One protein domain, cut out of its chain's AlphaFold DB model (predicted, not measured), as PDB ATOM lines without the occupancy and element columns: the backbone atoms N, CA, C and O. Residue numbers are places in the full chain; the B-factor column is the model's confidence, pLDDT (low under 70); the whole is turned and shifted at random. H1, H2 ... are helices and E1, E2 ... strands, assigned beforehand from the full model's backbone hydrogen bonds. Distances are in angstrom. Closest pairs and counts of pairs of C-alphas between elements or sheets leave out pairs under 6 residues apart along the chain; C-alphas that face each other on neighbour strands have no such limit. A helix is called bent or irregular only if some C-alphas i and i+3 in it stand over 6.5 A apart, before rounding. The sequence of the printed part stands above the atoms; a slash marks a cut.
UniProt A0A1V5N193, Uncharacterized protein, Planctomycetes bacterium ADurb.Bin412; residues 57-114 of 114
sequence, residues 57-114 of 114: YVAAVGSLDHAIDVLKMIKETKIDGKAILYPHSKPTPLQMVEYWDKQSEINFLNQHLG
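Overview. This is residues 57 to 114 of the 114 residues of an uncharacterized protein of Planctomycetes bacterium ADurb.Bin412 (UniProt A0A1V5N193). Two short parallel strands, E1 and E2, stand side by side in the middle, with helix H1 over one side of the pair and helix H2 on the other side, nearer to E1 but loosely placed. A long link, residues 87 to 101, folds back past E1, and its residues 95 to 96 pair with E1 on a short stretch. The printed part has 58 residues with two named helices and two named strands, in the order E1, H1, E2, H2; the sheet has the order E1, E2 and is parallel. The class is mixed, helices and strands. The whole is compact, with a radius of gyration of the C-alphas of 11.1 A and spans of 32 by 22 by 12 A.

Along the chain. Strand E1 is residues 58 to 63, 14.7 A from first to last C-alpha, and begins at C-alpha 58 at (-26.411, -31.105, -14.348). Strand E2 is residues 82 to 86, 12.9 A long. Helix H1, residues 64 to 75, is 17.8 A long and begins at C-alpha 64 at (-38.087, -40.742, -10.211). It is irregular: C-alphas 65 and 68 are 7.6 A apart. Helix H2, residues 102 to 112, is 15.4 A long and ends at C-alpha 112 at (-28.625, -48.689, -8.300).

Arrangement. E1 and E2 are parallel neighbours, with 22 degrees between their directions. The C-alphas of Ala 60 and Ala 83, which face each other, are 4.5 A apart. N 59 and O 82, at 2.8 A, and N 86 and O 62, at 2.9 A, are within hydrogen-bond range. E1, H1 and E2 form a strand-helix-strand unit, two parallel neighbour strands with a helix between them along the chain, and its crossover is right-handed. H1 and E2 have 5 pairs of C-alphas within 8 A, the closest being those of Leu 64 and Leu 85 at 5.0 A. Residues 60 to 61 of E1 pair with residues 95 to 96, antiparallel. E1 and H2 are near each other, with 5 pairs of C-alphas within 10 A. H1 and H2 are apart. In H2 every O i to N i+4 pair is within hydrogen-bond range; in H1, 6 of 8 are.

Size, cuts and confidence. The two C-alphas farthest apart, those of Thr 77 and Gly 114, are 32.3 A from each other. The printed part has no cut. The link from E1 to H1 is tight, that from H1 to E2 is short, with 6 residues, and that from E2 to H2 is long, with 15. The mean pLDDT of the printed part is 93.3, and residue 114, the chain's last, is the one printed residue under 70.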
ATOM      1  N   TYR A  57     -23.977 -28.677 -16.742       94.69
ATOM      2  CA  TYR A  57     -25.341 -28.165 -16.592       94.69
ATOM      3  C   TYR A  57     -26.239 -29.101 -15.782       94.69
ATOM      4  O   TYR A  57     -27.442 -28.847 -15.678       94.69
ATOM      5  N   VAL A  58     -25.693 -30.189 -15.237       96.69
ATOM      6  CA  VAL A  58     -26.411 -31.105 -14.348       96.69
ATOM      7  C   VAL A  58     -26.128 -30.698 -12.911       96.69
ATOM      8  O   VAL A  58     -24.982 -30.642 -12.493       96.69
ATOM      9  N   ALA A  59     -27.191 -30.428 -12.164       96.25
ATOM     10  CA  ALA A  59     -27.128 -29.946 -10.789       96.25
ATOM     11  C   ALA A  59     -27.600 -30.990  -9.772       96.25
ATOM     12  O   ALA A  59     -27.262 -30.905  -8.594       96.25
ATOM     13  N   ALA A  60     -28.406 -31.964 -10.206       96.56
ATOM     14  CA  ALA A  60     -28.881 -33.026  -9.331       96.56
ATOM     15  C   ALA A  60     -29.198 -34.322 -10.082       96.56
ATOM     16  O   ALA A  60     -29.610 -34.291 -11.243       96.56
ATOM     17  N   VAL A  61     -29.071 -35.455  -9.393       97.00
ATOM     18  CA  VAL A  61     -29.391 -36.794  -9.905       97.00
ATOM     19  C   VAL A  61     -30.128 -37.630  -8.856       97.00
ATOM     20  O   VAL A  61     -29.872 -37.481  -7.665       97.00
ATOM     21  N   GLY A  62     -31.056 -38.501  -9.255       96.06
ATOM     22  CA  GLY A  62     -31.785 -39.359  -8.307       96.06
ATOM     23  C   GLY A  62     -32.809 -40.282  -8.966       96.06
ATOM     24  O   GLY A  62     -32.876 -40.354 -10.195       96.06
ATOM     25  N   SER A  63     -33.625 -40.978  -8.165       96.44
ATOM     26  CA  SER A  63     -34.730 -41.792  -8.694       96.44
ATOM     27  C   SER A  63     -35.966 -40.937  -8.973       96.44
ATOM     28  O   SER A  63     -36.142 -39.846  -8.419       96.44
ATOM     29  N   LEU A  64     -36.856 -41.442  -9.829       96.12
ATOM     30  CA  LEU A  64     -38.087 -40.742 -10.211       96.12
ATOM     31  C   LEU A  64     -39.008 -40.400  -9.024       96.12
ATOM     32  O   LEU A  64     -39.769 -39.435  -9.113       96.12
ATOM     33  N   ASP A  65     -38.901 -41.114  -7.901       94.81
ATOM     34  CA  ASP A  65     -39.674 -40.858  -6.675       94.81
ATOM     35  C   ASP A  65     -39.514 -39.418  -6.152       94.81
ATOM     36  O   ASP A  65     -40.427 -38.866  -5.536       94.81
ATOM     37  N   HIS A  66     -38.388 -38.766  -6.461       95.50
ATOM     38  CA  HIS A  66     -38.087 -37.393  -6.050       95.50
ATOM     39  C   HIS A  66     -38.619 -36.307  -6.997       95.50
ATOM     40  O   HIS A  66     -38.344 -35.124  -6.790       95.50
ATOM     41  N   ALA A  67     -39.413 -36.650  -8.020       95.25
ATOM     42  CA  ALA A  67     -39.928 -35.678  -8.990       95.25
ATOM     43  C   ALA A  67     -40.674 -34.500  -8.340       95.25
ATOM     44  O   ALA A  67     -40.484 -33.345  -8.727       95.25
ATOM     45  N   ILE A  68     -41.494 -34.770  -7.319       95.44
ATOM     46  CA  ILE A  68     -42.230 -33.722  -6.597       95.44
ATOM     47  C   ILE A  68     -41.279 -32.790  -5.839       95.44
ATOM     48  O   ILE A  68     -41.506 -31.578  -5.810       95.44
ATOM     49  N   ASP A  69     -40.217 -33.331  -5.247       94.25
ATOM     50  CA  ASP A  69     -39.235 -32.547  -4.500       94.25
ATOM     51  C   ASP A  69     -38.422 -31.656  -5.441       94.25
ATOM     52  O   ASP A  69     -38.309 -30.454  -5.200       94.25
ATOM     53  N   VAL A  70     -37.978 -32.199  -6.579       94.31
ATOM     54  CA  VAL A  70     -37.300 -31.433  -7.637       94.31
ATOM     55  C   VAL A  70     -38.171 -30.273  -8.128       94.31
ATOM     56  O   VAL A  70     -37.698 -29.140  -8.219       94.31
ATOM     57  N   LEU A  71     -39.464 -30.502  -8.387       93.25
ATOM     58  CA  LEU A  71     -40.378 -29.438  -8.828       93.25
ATOM     59  C   LEU A  71     -40.557 -28.335  -7.774       93.25
ATOM     60  O   LEU A  71     -40.635 -27.155  -8.128       93.25
ATOM     61  N   LYS A  72     -40.602 -28.688  -6.482       94.00
ATOM     62  CA  LYS A  72     -40.625 -27.699  -5.391       94.00
ATOM     63  C   LYS A  72     -39.330 -26.891  -5.359       94.00
ATOM     64  O   LYS A  72     -39.396 -25.667  -5.279       94.00
ATOM     65  N   MET A  73     -38.178 -27.545  -5.491       92.19
ATOM     66  CA  MET A  73     -36.878 -26.872  -5.511       92.19
ATOM     67  C   MET A  73     -36.743 -25.908  -6.695       92.19
ATOM     68  O   MET A  73     -36.266 -24.793  -6.503       92.19
ATOM     69  N   ILE A  74     -37.222 -26.278  -7.889       89.69
ATOM     70  CA  ILE A  74     -37.257 -25.385  -9.062       89.69
ATOM     71  C   ILE A  74     -38.140 -24.164  -8.784       89.69
ATOM     72  O   ILE A  74     -37.744 -23.033  -9.056       89.69
ATOM     73  N   LYS A  75     -39.328 -24.370  -8.203       87.50
ATOM     74  CA  LYS A  75     -40.243 -23.275  -7.842       87.50
ATOM     75  C   LYS A  75     -39.629 -22.311  -6.819       87.50
ATOM     76  O   LYS A  75     -39.943 -21.124  -6.842       87.50
ATOM     77  N   GLU A  76     -38.802 -22.829  -5.919       91.31
ATOM     78  CA  GLU A  76     -38.084 -22.068  -4.893       91.31
ATOM     79  C   GLU A  76     -36.724 -21.537  -5.378       91.31
ATOM     80  O   GLU A  76     -35.998 -20.938  -4.587       91.31
ATOM     81  N   THR A  77     -36.377 -21.744  -6.656       86.94
ATOM     82  CA  THR A  77     -35.100 -21.332  -7.265       86.94
ATOM     83  C   THR A  77     -33.877 -21.895  -6.519       86.94
ATOM     84  O   THR A  77     -32.864 -21.224  -6.353       86.94
ATOM     85  N   LYS A  78     -33.979 -23.136  -6.024       88.25
ATOM     86  CA  LYS A  78     -32.921 -23.831  -5.263       88.25
ATOM     87  C   LYS A  78     -32.051 -24.767  -6.103       88.25
ATOM     88  O   LYS A  78     -31.064 -25.284  -5.594       88.25
ATOM     89  N   ILE A  79     -32.434 -25.017  -7.351       85.81
ATOM     90  CA  ILE A  79     -31.639 -25.769  -8.323       85.81
ATOM     91  C   ILE A  79     -31.312 -24.814  -9.459       85.81
ATOM     92  O   ILE A  79     -32.223 -24.288 -10.099       85.81
ATOM     93  N   ASP A  80     -30.020 -24.616  -9.691       84.62
ATOM     94  CA  ASP A  80     -29.496 -23.903 -10.847       84.62
ATOM     95  C   ASP A  80     -28.851 -24.928 -11.784       84.62
ATOM     96  O   ASP A  80     -27.807 -25.490 -11.470       84.62
ATOM     97  N   GLY A  81     -29.549 -25.270 -12.869       88.75
ATOM     98  CA  GLY A  81     -29.188 -26.363 -13.776       88.75
ATOM     99  C   GLY A  81     -30.286 -27.419 -13.925       88.75
ATOM    100  O   GLY A  81     -31.458 -27.198 -13.613       88.75
ATOM    101  N   LYS A  82     -29.920 -28.582 -14.469       93.75
ATOM    102  CA  LYS A  82     -30.830 -29.699 -14.749       93.75
ATOM    103  C   LYS A  82     -30.777 -30.740 -13.635       93.75
ATOM    104  O   LYS A  82     -29.701 -31.137 -13.203       93.75
ATOM    105  N   ALA A  83     -31.944 -31.232 -13.232       95.94
ATOM    106  CA  ALA A  83     -32.059 -32.443 -12.429       95.94
ATOM    107  C   ALA A  83     -32.364 -33.638 -13.347       95.94
ATOM    108  O   ALA A  83     -33.310 -33.574 -14.136       95.94
ATOM    109  N   ILE A  84     -31.582 -34.714 -13.249       96.56
ATOM    110  CA  ILE A  84     -31.796 -35.963 -13.992       96.56
ATOM    111  C   ILE A  84     -32.405 -36.998 -13.047       96.56
ATOM    112  O   ILE A  84     -31.828 -37.327 -12.014       96.56
ATOM    113  N   LEU A  85     -33.575 -37.525 -13.404       96.69
ATOM    114  CA  LEU A  85     -34.254 -38.557 -12.625       96.69
ATOM    115  C   LEU A  85     -34.303 -39.857 -13.421       96.69
ATOM    116  O   LEU A  85     -34.843 -39.874 -14.527       96.69
ATOM    117  N   TYR A  86     -33.765 -40.936 -12.855       96.06
ATOM    118  CA  TYR A  86     -33.702 -42.250 -13.489       96.06
ATOM    119  C   TYR A  86     -34.946 -43.073 -13.118       96.06
ATOM    120  O   TYR A  86     -35.109 -43.447 -11.958       96.06
ATOM    121  N   PRO A  87     -35.846 -43.390 -14.072       93.81
ATOM    122  CA  PRO A  87     -37.083 -44.117 -13.766       93.81
ATOM    123  C   PRO A  87     -36.875 -45.586 -13.399       93.81
ATOM    124  O   PRO A  87     -37.734 -46.192 -12.773       93.81
ATOM    125  N   HIS A  88     -35.766 -46.168 -13.850       92.25
ATOM    126  CA  HIS A  88     -35.467 -47.594 -13.738       92.25
ATOM    127  C   HIS A  88     -34.451 -47.909 -12.629       92.25
ATOM    128  O   HIS A  88     -34.074 -49.069 -12.463       92.25
ATOM    129  N   SER A  89     -33.977 -46.900 -11.891       91.94
ATOM    130  CA  SER A  89     -33.136 -47.135 -10.722       91.94
ATOM    131  C   SER A  89     -33.991 -47.607  -9.546       91.94
ATOM    132  O   SER A  89     -35.177 -47.290  -9.439       91.94
ATOM    133  N   LYS A  90     -33.368 -48.322  -8.610       93.25
ATOM    134  CA  LYS A  90     -33.896 -48.496  -7.255       93.25
ATOM    135  C   LYS A  90     -34.185 -47.113  -6.632       93.25
ATOM    136  O   LYS A  90     -33.595 -46.123  -7.075       93.25
ATOM    137  N   PRO A  91     -35.054 -47.027  -5.608       93.00
ATOM    138  CA  PRO A  91     -35.254 -45.789  -4.865       93.00
ATOM    139  C   PRO A  91     -33.915 -45.265  -4.338       93.00
ATOM    140  O   PRO A  91     -33.256 -45.919  -3.528       93.00
ATOM    141  N   THR A  92     -33.503 -44.101  -4.831       92.94
ATOM    142  CA  THR A  92     -32.209 -43.486  -4.522       92.94
ATOM    143  C   THR A  92     -32.408 -42.023  -4.191       92.94
ATOM    144  O   THR A  92     -33.104 -41.347  -4.955       92.94
ATOM    145  N   PRO A  93     -31.764 -41.518  -3.124       93.44
ATOM    146  CA  PRO A  93     -31.914 -40.131  -2.713       93.44
ATOM    147  C   PRO A  93     -31.505 -39.179  -3.836       93.44
ATOM    148  O   PRO A  93     -30.588 -39.473  -4.605       93.44
ATOM    149  N   LEU A  94     -32.155 -38.017  -3.892       95.31
ATOM    150  CA  LEU A  94     -31.715 -36.910  -4.734       95.31
ATOM    151  C   LEU A  94     -30.351 -36.396  -4.241       95.31
ATOM    152  O   LEU A  94     -30.215 -35.986  -3.088       95.31
ATOM    153  N   GLN A  95     -29.352 -36.409  -5.117       95.25
ATOM    154  CA  GLN A  95     -27.986 -35.966  -4.847       95.25
ATOM    155  C   GLN A  95     -27.692 -34.708  -5.655       95.25
ATOM    156  O   GLN A  95     -27.941 -34.687  -6.858       95.25
ATOM    157  N   MET A  96     -27.153 -33.675  -5.007       95.44
ATOM    158  CA  MET A  96     -26.625 -32.502  -5.706       95.44
ATOM    159  C   MET A  96     -25.238 -32.827  -6.258       95.44
ATOM    160  O   MET A  96     -24.437 -33.456  -5.566       95.44
ATOM    161  N   VAL A  97     -24.959 -32.397  -7.485       96.19
ATOM    162  CA  VAL A  97     -23.692 -32.654  -8.180       96.19
ATOM    163  C   VAL A  97     -23.170 -31.368  -8.811       96.19
ATOM    164  O   VAL A  97     -23.955 -30.526  -9.236       96.19
ATOM    165  N   GLU A  98     -21.847 -31.215  -8.856       95.25
ATOM    166  CA  GLU A  98     -21.189 -30.096  -9.553       95.25
ATOM    167  C   GLU A  98     -20.886 -30.429 -11.020       95.25
ATOM    168  O   GLU A  98     -20.763 -29.533 -11.851       95.25
ATOM    169  N   TYR A  99     -20.763 -31.720 -11.335       96.50
ATOM    170  CA  TYR A  99     -20.467 -32.221 -12.669       96.50
ATOM    171  C   TYR A  99     -21.039 -33.627 -12.852       96.50
ATOM    172  O   TYR A  99     -21.011 -34.439 -11.922       96.50
ATOM    173  N   TRP A 100     -21.545 -33.923 -14.050       97.44
ATOM    174  CA  TRP A 100     -22.111 -35.230 -14.373       97.44
ATOM    175  C   TRP A 100     -21.690 -35.724 -15.757       97.44
ATOM    176  O   TRP A 100     -22.286 -35.366 -16.772       97.44
ATOM    177  N   ASP A 101     -20.668 -36.573 -15.792       95.81
ATOM    178  CA  ASP A 101     -20.200 -37.211 -17.018       95.81
ATOM    179  C   ASP A 101     -20.742 -38.633 -17.199       95.81
ATOM    180  O   ASP A 101     -21.392 -39.232 -16.337       95.81
ATOM    181  N   LYS A 102     -20.404 -39.208 -18.355       94.62
ATOM    182  CA  LYS A 102     -20.738 -40.587 -18.712       94.62
ATOM    183  C   LYS A 102     -20.242 -41.601 -17.676       94.62
ATOM    184  O   LYS A 102     -20.925 -42.590 -17.421       94.62
ATOM    185  N   GLN A 103     -19.048 -41.410 -17.110       96.62
ATOM    186  CA  GLN A 103     -18.491 -42.373 -16.159       96.62
ATOM    187  C   GLN A 103     -19.244 -42.333 -14.824       96.62
ATOM    188  O   GLN A 103     -19.535 -43.388 -14.256       96.62
ATOM    189  N   SER A 104     -19.601 -41.139 -14.358       96.81
ATOM    190  CA  SER A 104     -20.422 -40.919 -13.167       96.81
ATOM    191  C   SER A 104     -21.805 -41.541 -13.332       96.81
ATOM    192  O   SER A 104     -22.252 -42.271 -12.447       96.81
ATOM    193  N   GLU A 105     -22.431 -41.357 -14.498       95.69
ATOM    194  CA  GLU A 105     -23.713 -41.982 -14.835       95.69
ATOM    195  C   GLU A 105     -23.637 -43.513 -14.809       95.69
ATOM    196  O   GLU A 105     -24.445 -44.160 -14.142       95.69
ATOM    197  N   ILE A 106     -22.637 -44.108 -15.469       96.06
ATOM    198  CA  ILE A 106     -22.443 -45.567 -15.474       96.06
ATOM    199  C   ILE A 106     -22.241 -46.098 -14.052       96.06
ATOM    200  O   ILE A 106     -22.837 -47.109 -13.681       96.06
ATOM    201  N   ASN A 107     -21.417 -45.426 -13.244       95.75
ATOM    202  CA  ASN A 107     -21.165 -45.828 -11.862       95.75
ATOM    203  C   ASN A 107     -22.444 -45.766 -11.020       95.75
ATOM    204  O   ASN A 107     -22.747 -46.713 -10.293       95.75
ATOM    205  N   PHE A 108     -23.208 -44.681 -11.154       95.00
ATOM    206  CA  PHE A 108     -24.479 -44.501 -10.465       95.00
ATOM    207  C   PHE A 108     -25.480 -45.587 -10.852       95.00
ATOM    208  O   PHE A 108     -26.068 -46.216  -9.976       95.00
ATOM    209  N   LEU A 109     -25.641 -45.861 -12.145       93.44
ATOM    210  CA  LEU A 109     -26.565 -46.889 -12.608       93.44
ATOM    211  C   LEU A 109     -26.115 -48.283 -12.163       93.44
ATOM    212  O   LEU A 109     -26.915 -49.010 -11.593       93.44
ATOM    213  N   ASN A 110     -24.841 -48.650 -12.294       94.31
ATOM    214  CA  ASN A 110     -24.362 -49.968 -11.855       94.31
ATOM    215  C   ASN A 110     -24.602 -50.241 -10.360       94.31
ATOM    216  O   ASN A 110     -24.818 -51.386  -9.973       94.31
ATOM    217  N   GLN A 111     -24.579 -49.204  -9.520       93.12
ATOM    218  CA  GLN A 111     -24.847 -49.325  -8.083       93.12
ATOM    219  C   GLN A 111     -26.342 -49.438  -7.755       93.12
ATOM    220  O   GLN A 111     -26.705 -50.016  -6.731       93.12
ATOM    221  N   HIS A 112     -27.208 -48.890  -8.608       91.19
ATOM    222  CA  HIS A 112     -28.625 -48.689  -8.300       91.19
ATOM    223  C   HIS A 112     -29.578 -49.370  -9.284       91.19
ATOM    224  O   HIS A 112     -30.792 -49.297  -9.105       91.19
ATOM    225  N   LEU A 113     -29.061 -50.063 -10.296       85.56
ATOM    226  CA  LEU A 113     -29.843 -50.913 -11.183       85.56
ATOM    227  C   LEU A 113     -30.398 -52.107 -10.400       85.56
ATOM    228  O   LEU A 113     -29.727 -52.680  -9.537       85.56
ATOM    229  N   GLY A 114     -31.674 -52.395 -10.662       65.06
ATOM    230  CA  GLY A 114     -32.494 -53.452 -10.068       65.06
ATOM    231  C   GLY A 114     -31.921 -54.835 -10.268       65.06
ATOM    232  O   GLY A 114     -31.894 -55.256 -11.439       65.06
TER     233      GLY A 114